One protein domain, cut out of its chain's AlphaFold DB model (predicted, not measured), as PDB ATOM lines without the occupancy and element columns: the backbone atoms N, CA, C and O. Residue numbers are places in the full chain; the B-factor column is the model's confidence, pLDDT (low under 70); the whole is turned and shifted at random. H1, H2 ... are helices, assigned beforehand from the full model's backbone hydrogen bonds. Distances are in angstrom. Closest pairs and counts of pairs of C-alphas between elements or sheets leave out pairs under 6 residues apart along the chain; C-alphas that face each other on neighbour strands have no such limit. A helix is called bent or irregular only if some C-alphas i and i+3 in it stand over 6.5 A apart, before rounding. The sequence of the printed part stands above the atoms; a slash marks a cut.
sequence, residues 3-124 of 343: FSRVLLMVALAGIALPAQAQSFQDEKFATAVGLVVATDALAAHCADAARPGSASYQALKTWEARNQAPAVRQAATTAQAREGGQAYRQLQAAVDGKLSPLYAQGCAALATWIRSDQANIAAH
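What this domain is: This is residues 3 to 124 of the 343 residues of an uncharacterized protein of Asticcacaulis sp. AC460 (UniProt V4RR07). A rounded body of helices is built round one long helix in the middle, H3: H7 crosses it on one side, H6 packs steeply on its residues 29 to 36, and H8 packs on its residues 39 to 43. H5 packs on both H8 and the short H4, H2 packs on residues 87 to 91 of H7, and H1 lies at the rim, touching no helix. The printed part has 122 residues with eight named helices, H1 to H8 in order along the chain, and no named strand; its class is all helix. It is compact, with a radius of gyration of the C-alphas of 14.0 A, and spans 37 by 30 by 24 A.

How they stand to each other: Begin at H3, residues 27 to 44, the hub, which touches four other helices. Look at Ala 38 and Val 95, whose C-alphas are 5.9 A apart: there H3 touches H7, residues 86 to 103, the same way at a steep tilt of 47 degrees. At Val 33 and Val 72, 6.1 A between C-alphas, H3 touches H6, residues 69 to 83, opposite ways at a steep tilt of 64 degrees. H6 and H7 form a helical hairpin, with the C-alphas of Gln 80 and Tyr 88 closest at 6.9 A. H8, residues 107 to 113, touches H3 at Leu 42 and Leu 110, with C-alphas 5.4 A apart, opposite ways at a shallow tilt of 18 degrees. H5, residues 55 to 66, touches H8 at Ser 56 and Ala 111, C-alphas 6.8 A apart. H4, residues 47 to 50, touches H5 at Ala 49 and Tyr 57, C-alphas 4.2 A apart; it touches H3 only at the corner, and only just, with 3 pairs of C-alphas within 8 A. H2, residues 19 to 23, touches H7 at Ala 21 and Ala 87, C-alphas 5.3 A apart. H1, residues 3 to 12, is close to H7 but not clearly touching: the C-alphas of Ala 11 and Lys 98 are closest, at 6.4 A. In H3, H5, H6 and H8 every O i to N i+4 pair is within hydrogen-bond range, against 3 of 6 in H1, 12 of 14 in H7 and 0 of 1 in H2, where 0 of 2 O i to N i+3 pairs are within range; H4 is too short for an i+4 pair.

Where its parts are: Find C-alpha 27 at (-7.664, 6.263, 3.071); from there H3 runs 25.6 A to C-alpha 44 at (10.928, 0.793, 19.767). H7 measures 24.2 A, H6 20.8 A, H5 16.5 A and H1 15.5 A. H7 has a kink of 40 degrees near residue 97 and is irregular, with C-alphas 98 and 101 at 7.3 A; H2 is only just irregular, with C-alphas 20 and 23 at 6.6 A. H8 ends at C-alpha 113, (12.978, 6.021, 7.481).

The domain as a whole: The C-alphas farthest apart, Phe 3 and Arg 82, are 42.3 A from each other. The printed part has no cut and no long link. Confidence is low, under 70, at residues 3 to 25 and 81 to 82.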
ATOM      1  N   PHE A   3      22.133  -1.992  -1.441       44.66
ATOM      2  CA  PHE A   3      20.988  -2.915  -1.347       44.66
ATOM      3  C   PHE A   3      19.980  -2.575  -0.233       44.66
ATOM      4  O   PHE A   3      18.797  -2.879  -0.365       44.66
ATOM      5  N   SER A   4      20.400  -1.871   0.825       50.00
ATOM      6  CA  SER A   4      19.515  -1.537   1.953       50.00
ATOM      7  C   SER A   4      18.482  -0.449   1.629       50.00
ATOM      8  O   SER A   4      17.429  -0.401   2.258       50.00
ATOM      9  N   ARG A   5      18.757   0.428   0.648       51.00
ATOM     10  CA  ARG A   5      17.825   1.503   0.254       51.00
ATOM     11  C   ARG A   5      16.677   0.994  -0.618       51.00
ATOM     12  O   ARG A   5      15.563   1.493  -0.496       51.00
ATOM     13  N   VAL A   6      16.935  -0.010  -1.456       49.84
ATOM     14  CA  VAL A   6      15.925  -0.585  -2.360       49.84
ATOM     15  C   VAL A   6      14.915  -1.437  -1.584       49.84
ATOM     16  O   VAL A   6      13.722  -1.359  -1.857       49.84
ATOM     17  N   LEU A   7      15.360  -2.173  -0.556       51.53
ATOM     18  CA  LEU A   7      14.461  -2.993   0.267       51.53
ATOM     19  C   LEU A   7      13.439  -2.146   1.051       51.53
ATOM     20  O   LEU A   7      12.282  -2.540   1.175       51.53
ATOM     21  N   LEU A   8      13.853  -0.964   1.530       51.16
ATOM     22  CA  LEU A   8      12.987  -0.043   2.274       51.16
ATOM     23  C   LEU A   8      11.879   0.547   1.383       51.16
ATOM     24  O   LEU A   8      10.727   0.599   1.797       51.16
ATOM     25  N   MET A   9      12.206   0.930   0.141       49.41
ATOM     26  CA  MET A   9      11.222   1.498  -0.790       49.41
ATOM     27  C   MET A   9      10.197   0.464  -1.282       49.41
ATOM     28  O   MET A   9       9.028   0.807  -1.466       49.41
ATOM     29  N   VAL A  10      10.609  -0.796  -1.473       50.78
ATOM     30  CA  VAL A  10       9.737  -1.869  -1.988       50.78
ATOM     31  C   VAL A  10       8.790  -2.417  -0.914       50.78
ATOM     32  O   VAL A  10       7.660  -2.782  -1.230       50.78
ATOM     33  N   ALA A  11       9.183  -2.421   0.365       52.19
ATOM     34  CA  ALA A  11       8.322  -2.919   1.441       52.19
ATOM     35  C   ALA A  11       7.038  -2.077   1.632       52.19
ATOM     36  O   ALA A  11       5.998  -2.608   2.048       52.19
ATOM     37  N   LEU A  12       7.089  -0.783   1.293       52.22
ATOM     38  CA  LEU A  12       6.075   0.203   1.687       52.22
ATOM     39  C   LEU A  12       5.216   0.744   0.540       52.22
ATOM     40  O   LEU A  12       4.034   0.988   0.765       52.22
ATOM     41  N   ALA A  13       5.726   0.795  -0.698       48.81
ATOM     42  CA  ALA A  13       4.910   1.122  -1.878       48.81
ATOM     43  C   ALA A  13       3.785   0.095  -2.156       48.81
ATOM     44  O   ALA A  13       2.915   0.330  -2.986       48.81
ATOM     45  N   GLY A  14       3.795  -1.040  -1.448       45.78
ATOM     46  CA  GLY A  14       2.779  -2.084  -1.521       45.78
ATOM     47  C   GLY A  14       2.107  -2.397  -0.186       45.78
ATOM     48  O   GLY A  14       1.723  -3.548   0.025       45.78
ATOM     49  N   ILE A  15       2.001  -1.465   0.778       51.81
ATOM     50  CA  ILE A  15       0.963  -1.627   1.819       51.81
ATOM     51  C   ILE A  15      -0.386  -1.388   1.136       51.81
ATOM     52  O   ILE A  15      -0.991  -0.334   1.270       51.81
ATOM     53  N   ALA A  16      -0.855  -2.386   0.387       48.59
ATOM     54  CA  ALA A  16      -2.280  -2.532   0.180       48.59
ATOM     55  C   ALA A  16      -2.859  -2.748   1.578       48.59
ATOM     56  O   ALA A  16      -2.616  -3.783   2.207       48.59
ATOM     57  N   LEU A  17      -3.517  -1.718   2.108       53.44
ATOM     58  CA  LEU A  17      -4.253  -1.831   3.354       53.44
ATOM     59  C   LEU A  17      -5.204  -3.030   3.199       53.44
ATOM     60  O   LEU A  17      -5.859  -3.146   2.159       53.44
ATOM     61  N   PRO A  18      -5.249  -3.967   4.164       52.00
ATOM     62  CA  PRO A  18      -6.198  -5.067   4.079       52.00
ATOM     63  C   PRO A  18      -7.595  -4.473   3.886       52.00
ATOM     64  O   PRO A  18      -7.903  -3.451   4.492       52.00
ATOM     65  N   ALA A  19      -8.450  -5.102   3.074       48.56
ATOM     66  CA  ALA A  19      -9.788  -4.583   2.752       48.56
ATOM     67  C   ALA A  19     -10.650  -4.256   3.995       48.56
ATOM     68  O   ALA A  19     -11.633  -3.540   3.898       48.56
ATOM     69  N   GLN A  20     -10.269  -4.743   5.178       43.84
ATOM     70  CA  GLN A  20     -10.931  -4.493   6.461       43.84
ATOM     71  C   GLN A  20     -10.420  -3.241   7.207       43.84
ATOM     72  O   GLN A  20     -11.086  -2.773   8.124       43.84
ATOM     73  N   ALA A  21      -9.295  -2.642   6.797       44.06
ATOM     74  CA  ALA A  21      -8.854  -1.323   7.267       44.06
ATOM     75  C   ALA A  21      -9.720  -0.170   6.709       44.06
ATOM     76  O   ALA A  21      -9.514   0.979   7.086       44.06
ATOM     77  N   GLN A  22     -10.726  -0.488   5.882       46.94
ATOM     78  CA  GLN A  22     -11.799   0.410   5.432       46.94
ATOM     79  C   GLN A  22     -12.675   0.964   6.573       46.94
ATOM     80  O   GLN A  22     -13.523   1.815   6.311       46.94
ATOM     81  N   SER A  23     -12.506   0.509   7.826       50.69
ATOM     82  CA  SER A  23     -13.179   1.145   8.971       50.69
ATOM     83  C   SER A  23     -12.718   2.597   9.137       50.69
ATOM     84  O   SER A  23     -13.543   3.482   9.350       50.69
ATOM     85  N   PHE A  24     -11.433   2.865   8.871       63.41
ATOM     86  CA  PHE A  24     -10.958   4.211   8.591       63.41
ATOM     87  C   PHE A  24     -11.517   4.628   7.228       63.41
ATOM     88  O   PHE A  24     -10.911   4.385   6.189       63.41
ATOM     89  N   GLN A  25     -12.701   5.241   7.241       66.94
ATOM     90  CA  GLN A  25     -13.442   5.665   6.044       66.94
ATOM     91  C   GLN A  25     -12.636   6.606   5.124       66.94
ATOM     92  O   GLN A  25     -13.009   6.820   3.973       66.94
ATOM     93  N   ASP A  26     -11.530   7.157   5.627       81.88
ATOM     94  CA  ASP A  26     -10.588   7.993   4.898       81.88
ATOM     95  C   ASP A  26      -9.238   7.271   4.721       81.88
ATOM     96  O   ASP A  26      -8.472   7.081   5.671       81.88
ATOM     97  N   GLU A  27      -8.926   6.899   3.477       85.12
ATOM     98  CA  GLU A  27      -7.664   6.263   3.071       85.12
ATOM     99  C   GLU A  27      -6.435   7.103   3.451       85.12
ATOM    100  O   GLU A  27      -5.398   6.562   3.853       85.12
ATOM    101  N   LYS A  28      -6.544   8.435   3.381       86.25
ATOM    102  CA  LYS A  28      -5.455   9.345   3.753       86.25
ATOM    103  C   LYS A  28      -5.179   9.268   5.244       86.25
ATOM    104  O   LYS A  28      -4.021   9.212   5.658       86.25
ATOM    105  N   PHE A  29      -6.239   9.210   6.046       87.12
ATOM    106  CA  PHE A  29      -6.118   9.042   7.486       87.12
ATOM    107  C   PHE A  29      -5.531   7.672   7.844       87.12
ATOM    108  O   PHE A  29      -4.577   7.604   8.616       87.12
ATOM    109  N   ALA A  30      -6.014   6.589   7.229       87.38
ATOM    110  CA  ALA A  30      -5.458   5.248   7.429       87.38
ATOM    111  C   ALA A  30      -3.957   5.187   7.088       87.38
ATOM    112  O   ALA A  30      -3.163   4.607   7.834       87.38
ATOM    113  N   THR A  31      -3.556   5.846   5.995       88.00
ATOM    114  CA  THR A  31      -2.154   5.977   5.578       88.00
ATOM    115  C   THR A  31      -1.333   6.731   6.624       88.00
ATOM    116  O   THR A  31      -0.280   6.248   7.037       88.00
ATOM    117  N   ALA A  32      -1.827   7.871   7.115       90.06
ATOM    118  CA  ALA A  32      -1.168   8.636   8.172       90.06
ATOM    119  C   ALA A  32      -0.958   7.803   9.444       90.06
ATOM    120  O   ALA A  32       0.149   7.770   9.985       90.06
ATOM    121  N   VAL A  33      -1.993   7.084   9.892       90.62
ATOM    122  CA  VAL A  33      -1.902   6.188  11.055       90.62
ATOM    123  C   VAL A  33      -0.865   5.094  10.808       90.62
ATOM    124  O   VAL A  33      -0.018   4.862  11.669       90.62
ATOM    125  N   GLY A  34      -0.860   4.472   9.628       90.50
ATOM    126  CA  GLY A  34       0.126   3.454   9.260       90.50
ATOM    127  C   GLY A  34       1.570   3.965   9.312       90.50
ATOM    128  O   GLY A  34       2.441   3.280   9.844       90.50
ATOM    129  N   LEU A  35       1.822   5.187   8.829       92.94
ATOM    130  CA  LEU A  35       3.146   5.817   8.877       92.94
ATOM    131  C   LEU A  35       3.608   6.113  10.311       92.94
ATOM    132  O   LEU A  35       4.783   5.910  10.632       92.94
ATOM    133  N   VAL A  36       2.701   6.552  11.189       93.56
ATOM    134  CA  VAL A  36       3.016   6.728  12.615       93.56
ATOM    135  C   VAL A  36       3.332   5.394  13.273       93.56
ATOM    136  O   VAL A  36       4.380   5.273  13.900       93.56
ATOM    137  N   VAL A  37       2.489   4.379  13.072       93.25
ATOM    138  CA  VAL A  37       2.692   3.038  13.639       93.25
ATOM    139  C   VAL A  37       4.021   2.440  13.167       93.25
ATOM    140  O   VAL A  37       4.768   1.893  13.973       93.25
ATOM    141  N   ALA A  38       4.369   2.607  11.888       93.56
ATOM    142  CA  ALA A  38       5.650   2.163  11.340       93.56
ATOM    143  C   ALA A  38       6.848   2.859  11.999       93.56
ATOM    144  O   ALA A  38       7.851   2.220  12.328       93.56
ATOM    145  N   THR A  39       6.735   4.169  12.220       95.38
ATOM    146  CA  THR A  39       7.781   4.948  12.887       95.38
ATOM    147  C   THR A  39       7.936   4.533  14.347       95.38
ATOM    148  O   THR A  39       9.064   4.362  14.805       95.38
ATOM    149  N   ASP A  40       6.823   4.307  15.047       94.25
ATOM    150  CA  ASP A  40       6.798   3.867  16.443       94.25
ATOM    151  C   ASP A  40       7.425   2.481  16.605       94.25
ATOM    152  O   ASP A  40       8.251   2.278  17.498       94.25
ATOM    153  N   ALA A  41       7.120   1.554  15.695       92.88
ATOM    154  CA  ALA A  41       7.730   0.231  15.674       92.88
ATOM    155  C   ALA A  41       9.254   0.310  15.469       92.88
ATOM    156  O   ALA A  41      10.018  -0.276  16.234       92.88
ATOM    157  N   LEU A  42       9.735   1.089  14.491       94.44
ATOM    158  CA  LEU A  42      11.180   1.279  14.287       94.44
ATOM    159  C   LEU A  42      11.856   1.973  15.480       94.44
ATOM    160  O   LEU A  42      12.981   1.620  15.837       94.44
ATOM    161  N   ALA A  43      11.182   2.940  16.106       94.69
ATOM    162  CA  ALA A  43      11.686   3.641  17.282       94.69
ATOM    163  C   ALA A  43      11.818   2.712  18.496       94.69
ATOM    164  O   ALA A  43      12.830   2.781  19.193       94.69
ATOM    165  N   ALA A  44      10.870   1.793  18.700       93.56
ATOM    166  CA  ALA A  44      10.928   0.793  19.767       93.56
ATOM    167  C   ALA A  44      12.155  -0.135  19.656       93.56
ATOM    168  O   ALA A  44      12.677  -0.598  20.669       93.56
ATOM    169  N   HIS A  45      12.666  -0.351  18.440       95.25
ATOM    170  CA  HIS A  45      13.882  -1.128  18.175       95.25
ATOM    171  C   HIS A  45      15.167  -0.277  18.099       95.25
ATOM    172  O   HIS A  45      16.245  -0.798  17.808       95.25
ATOM    173  N   CYS A  46      15.097   1.023  18.393       96.25
ATOM    174  CA  CYS A  46      16.254   1.912  18.488       96.25
ATOM    175  C   CYS A  46      16.459   2.394  19.932       96.25
ATOM    176  O   CYS A  46      15.834   3.356  20.372       96.25
ATOM    177  N   ALA A  47      17.402   1.783  20.661       93.00
ATOM    178  CA  ALA A  47      17.682   2.137  22.060       93.00
ATOM    179  C   ALA A  47      18.011   3.630  22.263       93.00
ATOM    180  O   ALA A  47      17.635   4.217  23.276       93.00
ATOM    181  N   ASP A  48      18.672   4.265  21.291       93.31
ATOM    182  CA  ASP A  48      18.983   5.693  21.369       93.31
ATOM    183  C   ASP A  48      17.745   6.576  21.193       93.31
ATOM    184  O   ASP A  48      17.688   7.644  21.796       93.31
ATOM    185  N   ALA A  49      16.726   6.146  20.444       88.44
ATOM    186  CA  ALA A  49      15.491   6.915  20.275       88.44
ATOM    187  C   ALA A  49      14.699   7.061  21.585       88.44
ATOM    188  O   ALA A  49      13.909   7.991  21.706       88.44
ATOM    189  N   ALA A  50      14.942   6.199  22.578       85.44
ATOM    190  CA  ALA A  50      14.365   6.306  23.918       85.44
ATOM    191  C   ALA A  50      15.203   7.161  24.889       85.44
ATOM    192  O   ALA A  50      14.732   7.466  25.982       85.44
ATOM    193  N   ARG A  51      16.436   7.546  24.527       87.25
ATOM    194  CA  ARG A  51      17.352   8.322  25.381       87.25
ATOM    195  C   ARG A  51      17.250   9.816  25.055       87.25
ATOM    196  O   ARG A  51      17.735  10.221  23.994       87.25
ATOM    197  N   PRO A  52      16.677  10.654  25.942       88.56
ATOM    198  CA  PRO A  52      16.625  12.095  25.726       88.56
ATOM    199  C   PRO A  52      18.017  12.674  25.450       88.56
ATOM    200  O   PRO A  52      18.987  12.330  26.121       88.56
ATOM    201  N   GLY A  53      18.112  13.544  24.444       84.19
ATOM    202  CA  GLY A  53      19.370  14.182  24.042       84.19
ATOM    203  C   GLY A  53      20.209  13.403  23.024       84.19
ATOM    204  O   GLY A  53      21.135  13.982  22.460       84.19
ATOM    205  N   SER A  54      19.883  12.142  22.718       92.88
ATOM    206  CA  SER A  54      20.559  11.421  21.633       92.88
ATOM    207  C   SER A  54      20.207  12.008  20.256       92.88
ATOM    208  O   SER A  54      19.131  12.579  20.059       92.88
ATOM    209  N   ALA A  55      21.082  11.815  19.264       93.75
ATOM    210  CA  ALA A  55      20.809  12.246  17.890       93.75
ATOM    211  C   ALA A  55      19.543  11.583  17.309       93.75
ATOM    212  O   ALA A  55      18.748  12.247  16.648       93.75
ATOM    213  N   SER A  56      19.321  10.295  17.597       92.25
ATOM    214  CA  SER A  56      18.129   9.558  17.157       92.25
ATOM    215  C   SER A  56      16.851  10.088  17.810       92.25
ATOM    216  O   SER A  56      15.842  10.238  17.125       92.25
ATOM    217  N   TYR A  57      16.898  10.423  19.105       90.88
ATOM    218  CA  TYR A  57      15.780  11.040  19.821       90.88
ATOM    219  C   TYR A  57      15.418  12.395  19.204       90.88
ATOM    220  O   TYR A  57      14.258  12.637  18.880       90.88
ATOM    221  N   GLN A  58      16.409  13.263  18.976       89.44
ATOM    222  CA  GLN A  58      16.177  14.589  18.394       89.44
ATOM    223  C   GLN A  58      15.656  14.518  16.953       89.44
ATOM    224  O   GLN A  58      14.756  15.270  16.570       89.44
ATOM    225  N   ALA A  59      16.181  13.587  16.152       91.94
ATOM    226  CA  ALA A  59      15.702  13.365  14.793       91.94
ATOM    227  C   ALA A  59      14.256  12.847  14.782       91.94
ATOM    228  O   ALA A  59      13.445  13.324  13.986       91.94
ATOM    229  N   LEU A  60      13.913  11.924  15.689       92.62
ATOM    230  CA  LEU A  60      12.544  11.442  15.857       92.62
ATOM    231  C   LEU A  60      11.607  12.581  16.270       92.62
ATOM    232  O   LEU A  60      10.579  12.759  15.631       92.62
ATOM    233  N   LYS A  61      11.973  13.404  17.261       90.88
ATOM    234  CA  LYS A  61      11.144  14.540  17.703       90.88
ATOM    235  C   LYS A  61      10.923  15.571  16.600       90.88
ATOM    236  O   LYS A  61       9.796  16.013  16.395       90.88
ATOM    237  N   THR A  62      11.965  15.884  15.832       87.62
ATOM    238  CA  THR A  62      11.853  16.739  14.640       87.62
ATOM    239  C   THR A  62      10.894  16.136  13.607       87.62
ATOM    240  O   THR A  62      10.060  16.844  13.041       87.62
ATOM    241  N   TRP A  63      10.979  14.822  13.363       93.12
ATOM    242  CA  TRP A  63      10.059  14.129  12.463       93.12
ATOM    243  C   TRP A  63       8.617  14.152  12.983       93.12
ATOM    244  O   TRP A  63       7.715  14.441  12.200       93.12
ATOM    245  N   GLU A  64       8.400  13.893  14.275       88.38
ATOM    246  CA  GLU A  64       7.074  13.905  14.903       88.38
ATOM    247  C   GLU A  64       6.418  15.282  14.794       88.38
ATOM    248  O   GLU A  64       5.239  15.359  14.449       88.38
ATOM    249  N   ALA A  65       7.185  16.351  15.031       80.94
ATOM    250  CA  ALA A  65       6.717  17.727  14.920       80.94
ATOM    251  C   ALA A  65       6.316  18.074  13.478       80.94
ATOM    252  O   ALA A  65       5.194  18.512  13.237       80.94
ATOM    253  N   ARG A  66       7.192  17.800  12.500       87.00
ATOM    254  CA  ARG A  66       6.921  18.052  11.071       87.00
ATOM    255  C   ARG A  66       5.695  17.294  10.554       87.00
ATOM    256  O   ARG A  66       5.004  17.784   9.670       87.00
ATOM    257  N   ASN A  67       5.456  16.092  11.070       86.94
ATOM    258  CA  ASN A  67       4.406  15.193  10.594       86.94
ATOM    259  C   ASN A  67       3.154  15.176  11.473       86.94
ATOM    260  O   ASN A  67       2.265  14.361  11.238       86.94
ATOM    261  N   GLN A  68       3.102  16.025  12.502       85.00
ATOM    262  CA  GLN A  68       2.001  16.073  13.464       85.00
ATOM    263  C   GLN A  68       1.651  14.688  14.047       85.00
ATOM    264  O   GLN A  68       0.488  14.390  14.332       85.00
ATOM    265  N   ALA A  69       2.655  13.827  14.252       84.94
ATOM    266  CA  ALA A  69       2.446  12.441  14.674       84.94
ATOM    267  C   ALA A  69       1.583  12.310  15.952       84.94
ATOM    268  O   ALA A  69       0.706  11.443  15.979       84.94
ATOM    269  N   PRO A  70       1.711  13.177  16.984       82.50
ATOM    270  CA  PRO A  70       0.820  13.138  18.146       82.50
ATOM    271  C   PRO A  70      -0.669  13.336  17.806       82.50
ATOM    272  O   PRO A  70      -1.512  12.642  18.374       82.50
ATOM    273  N   ALA A  71      -1.003  14.220  16.854       76.31
ATOM    274  CA  ALA A  71      -2.392  14.449  16.430       76.31
ATOM    275  C   ALA A  71      -2.976  13.200  15.757       76.31
ATOM    276  O   ALA A  71      -4.096  12.786  16.059       76.31
ATOM    277  N   VAL A  72      -2.182  12.554  14.898       82.81
ATOM    278  CA  VAL A  72      -2.559  11.305  14.227       82.81
ATOM    279  C   VAL A  72      -2.803  10.184  15.245       82.81
ATOM    280  O   VAL A  72      -3.820   9.497  15.152       82.81
ATOM    281  N   ARG A  73      -1.944  10.024  16.270       86.50
ATOM    282  CA  ARG A  73      -2.147   9.025  17.346       86.50
ATOM    283  C   ARG A  73      -3.445   9.259  18.121       86.50
ATOM    284  O   ARG A  73      -4.173   8.309  18.417       86.50
ATOM    285  N   GLN A  74      -3.759  10.514  18.444       76.06
ATOM    286  CA  GLN A  74      -4.988  10.864  19.160       76.06
ATOM    287  C   GLN A  74      -6.235  10.581  18.313       76.06
ATOM    288  O   GLN A  74      -7.193   9.970  18.799       76.06
ATOM    289  N   ALA A  75      -6.218  10.988  17.042       77.06
ATOM    290  CA  ALA A  75      -7.295  10.693  16.108       77.06
ATOM    291  C   ALA A  75      -7.486   9.174  15.957       77.06
ATOM    292  O   ALA A  75      -8.616   8.692  16.016       77.06
ATOM    293  N   ALA A  76      -6.391   8.409  15.870       82.19
ATOM    294  CA  ALA A  76      -6.442   6.950  15.790       82.19
ATOM    295  C   ALA A  76      -7.073   6.341  17.048       82.19
ATOM    296  O   ALA A  76      -7.936   5.477  16.944       82.19
ATOM    297  N   THR A  77      -6.703   6.834  18.233       80.06
ATOM    298  CA  THR A  77      -7.282   6.395  19.515       80.06
ATOM    299  C   THR A  77      -8.785   6.683  19.581       80.06
ATOM    300  O   THR A  77      -9.570   5.848  20.026       80.06
ATOM    301  N   THR A  78      -9.210   7.849  19.090       73.50
ATOM    302  CA  THR A  78     -10.629   8.236  19.051       73.50
ATOM    303  C   THR A  78     -11.418   7.341  18.096       73.50
ATOM    304  O   THR A  78     -12.507   6.885  18.437       73.50
ATOM    305  N   ALA A  79     -10.856   7.049  16.921       74.81
ATOM    306  CA  ALA A  79     -11.448   6.129  15.955       74.81
ATOM    307  C   ALA A  79     -11.554   4.705  16.530       74.81
ATOM    308  O   ALA A  79     -12.623   4.105  16.483       74.81
ATOM    309  N   GLN A  80     -10.501   4.203  17.189       80.19
ATOM    310  CA  GLN A  80     -10.518   2.903  17.873       80.19
ATOM    311  C   GLN A  80     -11.618   2.803  18.935       80.19
ATOM    312  O   GLN A  80     -12.239   1.750  19.068       80.19
ATOM    313  N   ALA A  81     -11.849   3.874  19.702       68.81
ATOM    314  CA  ALA A  81     -12.892   3.899  20.724       68.81
ATOM    315  C   ALA A  81     -14.304   3.818  20.117       68.81
ATOM    316  O   ALA A  81     -15.193   3.229  20.725       68.81
ATOM    317  N   ARG A  82     -14.504   4.384  18.919       69.81
ATOM    318  CA  ARG A  82     -15.795   4.394  18.212       69.81
ATOM    319  C   ARG A  82     -16.064   3.103  17.441       69.81
ATOM    320  O   ARG A  82     -17.179   2.599  17.469       69.81
ATOM    321  N   GLU A  83     -15.055   2.589  16.747       75.44
ATOM    322  CA  GLU A  83     -15.195   1.496  15.770       75.44
ATOM    323  C   GLU A  83     -14.727   0.137  16.312       75.44
ATOM    324  O   GLU A  83     -14.883  -0.895  15.661       75.44
ATOM    325  N   GLY A  84     -14.148   0.121  17.516       70.25
ATOM    326  CA  GLY A  84     -13.477  -1.038  18.086       70.25
ATOM    327  C   GLY A  84     -12.029  -1.161  17.593       70.25
ATOM    328  O   GLY A  84     -11.700  -0.956  16.430       70.25
ATOM    329  N   GLY A  85     -11.109  -1.539  18.485       79.44
ATOM    330  CA  GLY A  85      -9.666  -1.555  18.189       79.44
ATOM    331  C   GLY A  85      -9.175  -2.623  17.194       79.44
ATOM    332  O   GLY A  85      -7.968  -2.840  17.097       79.44
ATOM    333  N   GLN A  86     -10.056  -3.346  16.492       84.38
ATOM    334  CA  GLN A  86      -9.666  -4.453  15.608       84.38
ATOM    335  C   GLN A  86      -8.906  -3.975  14.367       84.38
ATOM    336  O   GLN A  86      -7.849  -4.533  14.071       84.38
ATOM    337  N   ALA A  87      -9.393  -2.937  13.680       79.06
ATOM    338  CA  ALA A  87      -8.739  -2.399  12.486       79.06
ATOM    339  C   ALA A  87      -7.319  -1.900  12.796       79.06
ATOM    340  O   ALA A  87      -6.373  -2.193  12.067       79.06
ATOM    341  N   TYR A  88      -7.140  -1.234  13.941       84.75
ATOM    342  CA  TYR A  88      -5.823  -0.786  14.382       84.75
ATOM    343  C   TYR A  88      -4.870  -1.945  14.700       84.75
ATOM    344  O   TYR A  88      -3.718  -1.917  14.279       84.75
ATOM    345  N   ARG A  89      -5.340  -2.998  15.385       86.81
ATOM    346  CA  ARG A  89      -4.517  -4.196  15.640       86.81
ATOM    347  C   ARG A  89      -4.088  -4.886  14.345       86.81
ATOM    348  O   ARG A  89      -2.950  -5.334  14.249       86.81
ATOM    349  N   GLN A  90      -4.977  -4.969  13.354       85.19
ATOM    350  CA  GLN A  90      -4.646  -5.527  12.039       85.19
ATOM    351  C   GLN A  90      -3.602  -4.674  11.311       85.19
ATOM    352  O   GLN A  90      -2.647  -5.220  10.764       85.19
ATOM    353  N   LEU A  91      -3.753  -3.344  11.342       85.19
ATOM    354  CA  LEU A  91      -2.772  -2.412  10.789       85.19
ATOM    355  C   LEU A  91      -1.405  -2.583  11.460       85.19
ATOM    356  O   LEU A  91      -0.404  -2.719  10.764       85.19
ATOM    357  N   GLN A  92      -1.369  -2.640  12.793       87.06
ATOM    358  CA  GLN A  92      -0.139  -2.849  13.554       87.06
ATOM    359  C   GLN A  92       0.532  -4.177  13.189       87.06
ATOM    360  O   GLN A  92       1.712  -4.185  12.861       87.06
ATOM    361  N   ALA A  93      -0.221  -5.279  13.131       86.62
ATOM    362  CA  ALA A  93       0.317  -6.576  12.724       86.62
ATOM    363  C   ALA A  93       0.868  -6.570  11.283       86.62
ATOM    364  O   ALA A  93       1.909  -7.169  11.011       86.62
ATOM    365  N   ALA A  94       0.193  -5.884  10.354       86.50
ATOM    366  CA  ALA A  94       0.643  -5.763   8.969       86.50
ATOM    367  C   ALA A  94       1.930  -4.930   8.847       86.50
ATOM    368  O   ALA A  94       2.837  -5.295   8.094       86.50
ATOM    369  N   VAL A  95       2.017  -3.828   9.596       88.12
ATOM    370  CA  VAL A  95       3.216  -2.988   9.685       88.12
ATOM    371  C   VAL A  95       4.372  -3.778  10.295       88.12
ATOM    372  O   VAL A  95       5.448  -3.830   9.699       88.12
ATOM    373  N   ASP A  96       4.139  -4.464  11.414       87.88
ATOM    374  CA  ASP A  96       5.174  -5.231  12.104       87.88
ATOM    375  C   ASP A  96       5.719  -6.370  11.236       87.88
ATOM    376  O   ASP A  96       6.932  -6.546  11.117       87.88
ATOM    377  N   GLY A  97       4.839  -7.095  10.537       90.38
ATOM    378  CA  GLY A  97       5.251  -8.142   9.600       90.38
ATOM    379  C   GLY A  97       6.209  -7.623   8.524       90.38
ATOM    380  O   GLY A  97       7.225  -8.260   8.239       90.38
ATOM    381  N   LYS A  98       5.936  -6.432   7.975       90.06
ATOM    382  CA  LYS A  98       6.764  -5.801   6.934       90.06
ATOM    383  C   LYS A  98       8.068  -5.208   7.461       90.06
ATOM    384  O   LYS A  98       9.067  -5.227   6.743       90.06
ATOM    385  N   LEU A  99       8.067  -4.675   8.680       90.94
ATOM    386  CA  LEU A  99       9.240  -4.034   9.276       90.94
ATOM    387  C   LEU A  99      10.154  -5.011  10.015       90.94
ATOM    388  O   LEU A  99      11.315  -4.674  10.244       90.94
ATOM    389  N   SER A 100       9.684  -6.221  10.327       93.69
ATOM    390  CA  SER A 100      10.462  -7.230  11.052       93.69
ATOM    391  C   SER A 100      11.892  -7.465  10.533       93.69
ATOM    392  O   SER A 100      12.804  -7.523  11.365       93.69
ATOM    393  N   PRO A 101      12.181  -7.484   9.210       94.00
ATOM    394  CA  PRO A 101      13.553  -7.658   8.724       94.00
ATOM    395  C   PRO A 101      14.464  -6.450   9.001       94.00
ATOM    396  O   PRO A 101      15.688  -6.556   8.933       94.00
ATOM    397  N   LEU A 102      13.879  -5.284   9.285       92.38
ATOM    398  CA  LEU A 102      14.584  -4.027   9.531       92.38
ATOM    399  C   LEU A 102      14.884  -3.803  11.015       92.38
ATOM    400  O   LEU A 102      15.779  -3.021  11.331       92.38
ATOM    401  N   TYR A 103      14.202  -4.495  11.931       93.88
ATOM    402  CA  TYR A 103      14.398  -4.308  13.373       93.88
ATOM    403  C   TYR A 103      15.825  -4.606  13.833       93.88
ATOM    404  O   TYR A 103      16.346  -3.902  14.695       93.88
ATOM    405  N   ALA A 104      16.508  -5.566  13.201       92.56
ATOM    406  CA  ALA A 104      17.917  -5.852  13.478       92.56
ATOM    407  C   ALA A 104      18.853  -4.669  13.152       92.56
ATOM    408  O   ALA A 104      19.947  -4.572  13.700       92.56
ATOM    409  N   GLN A 105      18.428  -3.754  12.275       93.56
ATOM    410  CA  GLN A 105      19.177  -2.544  11.923       93.56
ATOM    411  C   GLN A 105      18.909  -1.387  12.905       93.56
ATOM    412  O   GLN A 105      19.605  -0.368  12.851       93.56
ATOM    413  N   GLY A 106      17.908  -1.528  13.785       93.00
ATOM    414  CA  GLY A 106      17.562  -0.602  14.864       93.00
ATOM    415  C   GLY A 106      17.585   0.868  14.444       93.00
ATOM    416  O   GLY A 106      16.851   1.309  13.559       93.00
ATOM    417  N   CYS A 107      18.483   1.639  15.059       94.56
ATOM    418  CA  CYS A 107      18.598   3.079  14.827       94.56
ATOM    419  C   CYS A 107      18.959   3.468  13.385       94.56
ATOM    420  O   CYS A 107      18.552   4.538  12.933       94.56
ATOM    421  N   ALA A 108      19.674   2.621  12.635       95.12
ATOM    422  CA  ALA A 108      20.016   2.921  11.243       95.12
ATOM    423  C   ALA A 108      18.778   2.873  10.328       95.12
ATOM    424  O   ALA A 108      18.627   3.729   9.446       95.12
ATOM    425  N   ALA A 109      17.871   1.918  10.568       94.38
ATOM    426  CA  ALA A 109      16.598   1.833   9.858       94.38
ATOM    427  C   ALA A 109      15.703   3.030  10.195       94.38
ATOM    428  O   ALA A 109      15.242   3.706   9.276       94.38
ATOM    429  N   LEU A 110      15.549   3.363  11.484       95.25
ATOM    430  CA  LEU A 110      14.785   4.539  11.911       95.25
ATOM    431  C   LEU A 110      15.317   5.829  11.270       95.25
ATOM    432  O   LEU A 110      14.552   6.584  10.677       95.25
ATOM    433  N   ALA A 111      16.631   6.068  11.334       94.88
ATOM    434  CA  ALA A 111      17.246   7.274  10.784       94.88
ATOM    435  C   ALA A 111      17.104   7.377   9.256       94.88
ATOM    436  O   ALA A 111      17.080   8.478   8.703       94.88
ATOM    437  N   THR A 112      17.055   6.244   8.552       94.88
ATOM    438  CA  THR A 112      16.793   6.217   7.105       94.88
ATOM    439  C   THR A 112      15.319   6.497   6.824       94.88
ATOM    440  O   THR A 112      15.011   7.314   5.960       94.88
ATOM    441  N   TRP A 113      14.425   5.881   7.597       94.31
ATOM    442  CA  TRP A 113      12.978   6.021   7.481       94.31
ATOM    443  C   TRP A 113      12.503   7.465   7.670       94.31
ATOM    444  O   TRP A 113      11.924   8.036   6.751       94.31
ATOM    445  N   ILE A 114      12.829   8.107   8.795       95.00
ATOM    446  CA  ILE A 114      12.344   9.465   9.125       95.00
ATOM    447  C   ILE A 114      12.892  10.566   8.196       95.00
ATOM    448  O   ILE A 114      12.397  11.696   8.183       95.00
ATOM    449  N   ARG A 115      13.930  10.257   7.412       94.56
ATOM    450  CA  ARG A 115      14.475  11.150   6.377       94.56
ATOM    451  C   ARG A 115      13.912  10.878   4.983       94.56
ATOM    452  O   ARG A 115      14.221  11.637   4.074       94.56
ATOM    453  N   SER A 116      13.139   9.810   4.806       93.50
ATOM    454  CA  SER A 116      12.529   9.474   3.522       93.50
ATOM    455  C   SER A 116      11.270  10.302   3.265       93.50
ATOM    456  O   SER A 116      10.533  10.624   4.200       93.50
ATOM    457  N   ASP A 117      10.988  10.581   1.992       89.19
ATOM    458  CA  ASP A 117       9.751  11.259   1.581       89.19
ATOM    459  C   ASP A 117       8.505  10.421   1.896       89.19
ATOM    460  O   ASP A 117       7.443  10.966   2.174       89.19
ATOM    461  N   GLN A 118       8.645   9.092   1.934       88.00
ATOM    462  CA  GLN A 118       7.566   8.168   2.299       88.00
ATOM    463  C   GLN A 118       7.105   8.339   3.750       88.00
ATOM    464  O   GLN A 118       5.959   8.043   4.067       88.00
ATOM    465  N   ALA A 119       7.975   8.832   4.635       89.44
ATOM    466  CA  ALA A 119       7.623   9.109   6.022       89.44
ATOM    467  C   ALA A 119       7.002  10.509   6.208       89.44
ATOM    468  O   ALA A 119       6.869  10.964   7.346       89.44
ATOM    469  N   ASN A 120       6.670  11.221   5.123       91.56
ATOM    470  CA  ASN A 120       6.054  12.542   5.170       91.56
ATOM    471  C   ASN A 120       4.518  12.446   5.215       91.56
ATOM    472  O   ASN A 120       3.844  12.488   4.191       91.56
ATOM    473  N   ILE A 121       3.957  12.358   6.418       87.69
ATOM    474  CA  ILE A 121       2.512  12.326   6.669       87.69
ATOM    475  C   ILE A 121       1.819  13.569   6.117       87.69
ATOM    476  O   ILE A 121       0.742  13.444   5.541       87.69
ATOM    477  N   ALA A 122       2.432  14.749   6.248       77.56
ATOM    478  CA  ALA A 122       1.821  16.010   5.824       77.56
ATOM    479  C   ALA A 122       1.548  16.060   4.308       77.56
ATOM    480  O   ALA A 122       0.680  16.809   3.861       77.56
ATOM    481  N   ALA A 123       2.249  15.241   3.514       79.81
ATOM    482  CA  ALA A 123       1.971  15.072   2.088       79.81
ATOM    483  C   ALA A 123       0.708  14.236   1.811       79.81
ATOM    484  O   ALA A 123       0.109  14.349   0.742       79.81
ATOM    485  N   HIS A 124       0.302  13.392   2.760       74.88
ATOM    486  CA  HIS A 124      -0.774  12.419   2.593       74.88
ATOM    487  C   HIS A 124      -2.044  12.802   3.344       74.88
ATOM    488  O   HIS A 124      -3.135  12.538   2.847       74.88
TER     489      HIS A 124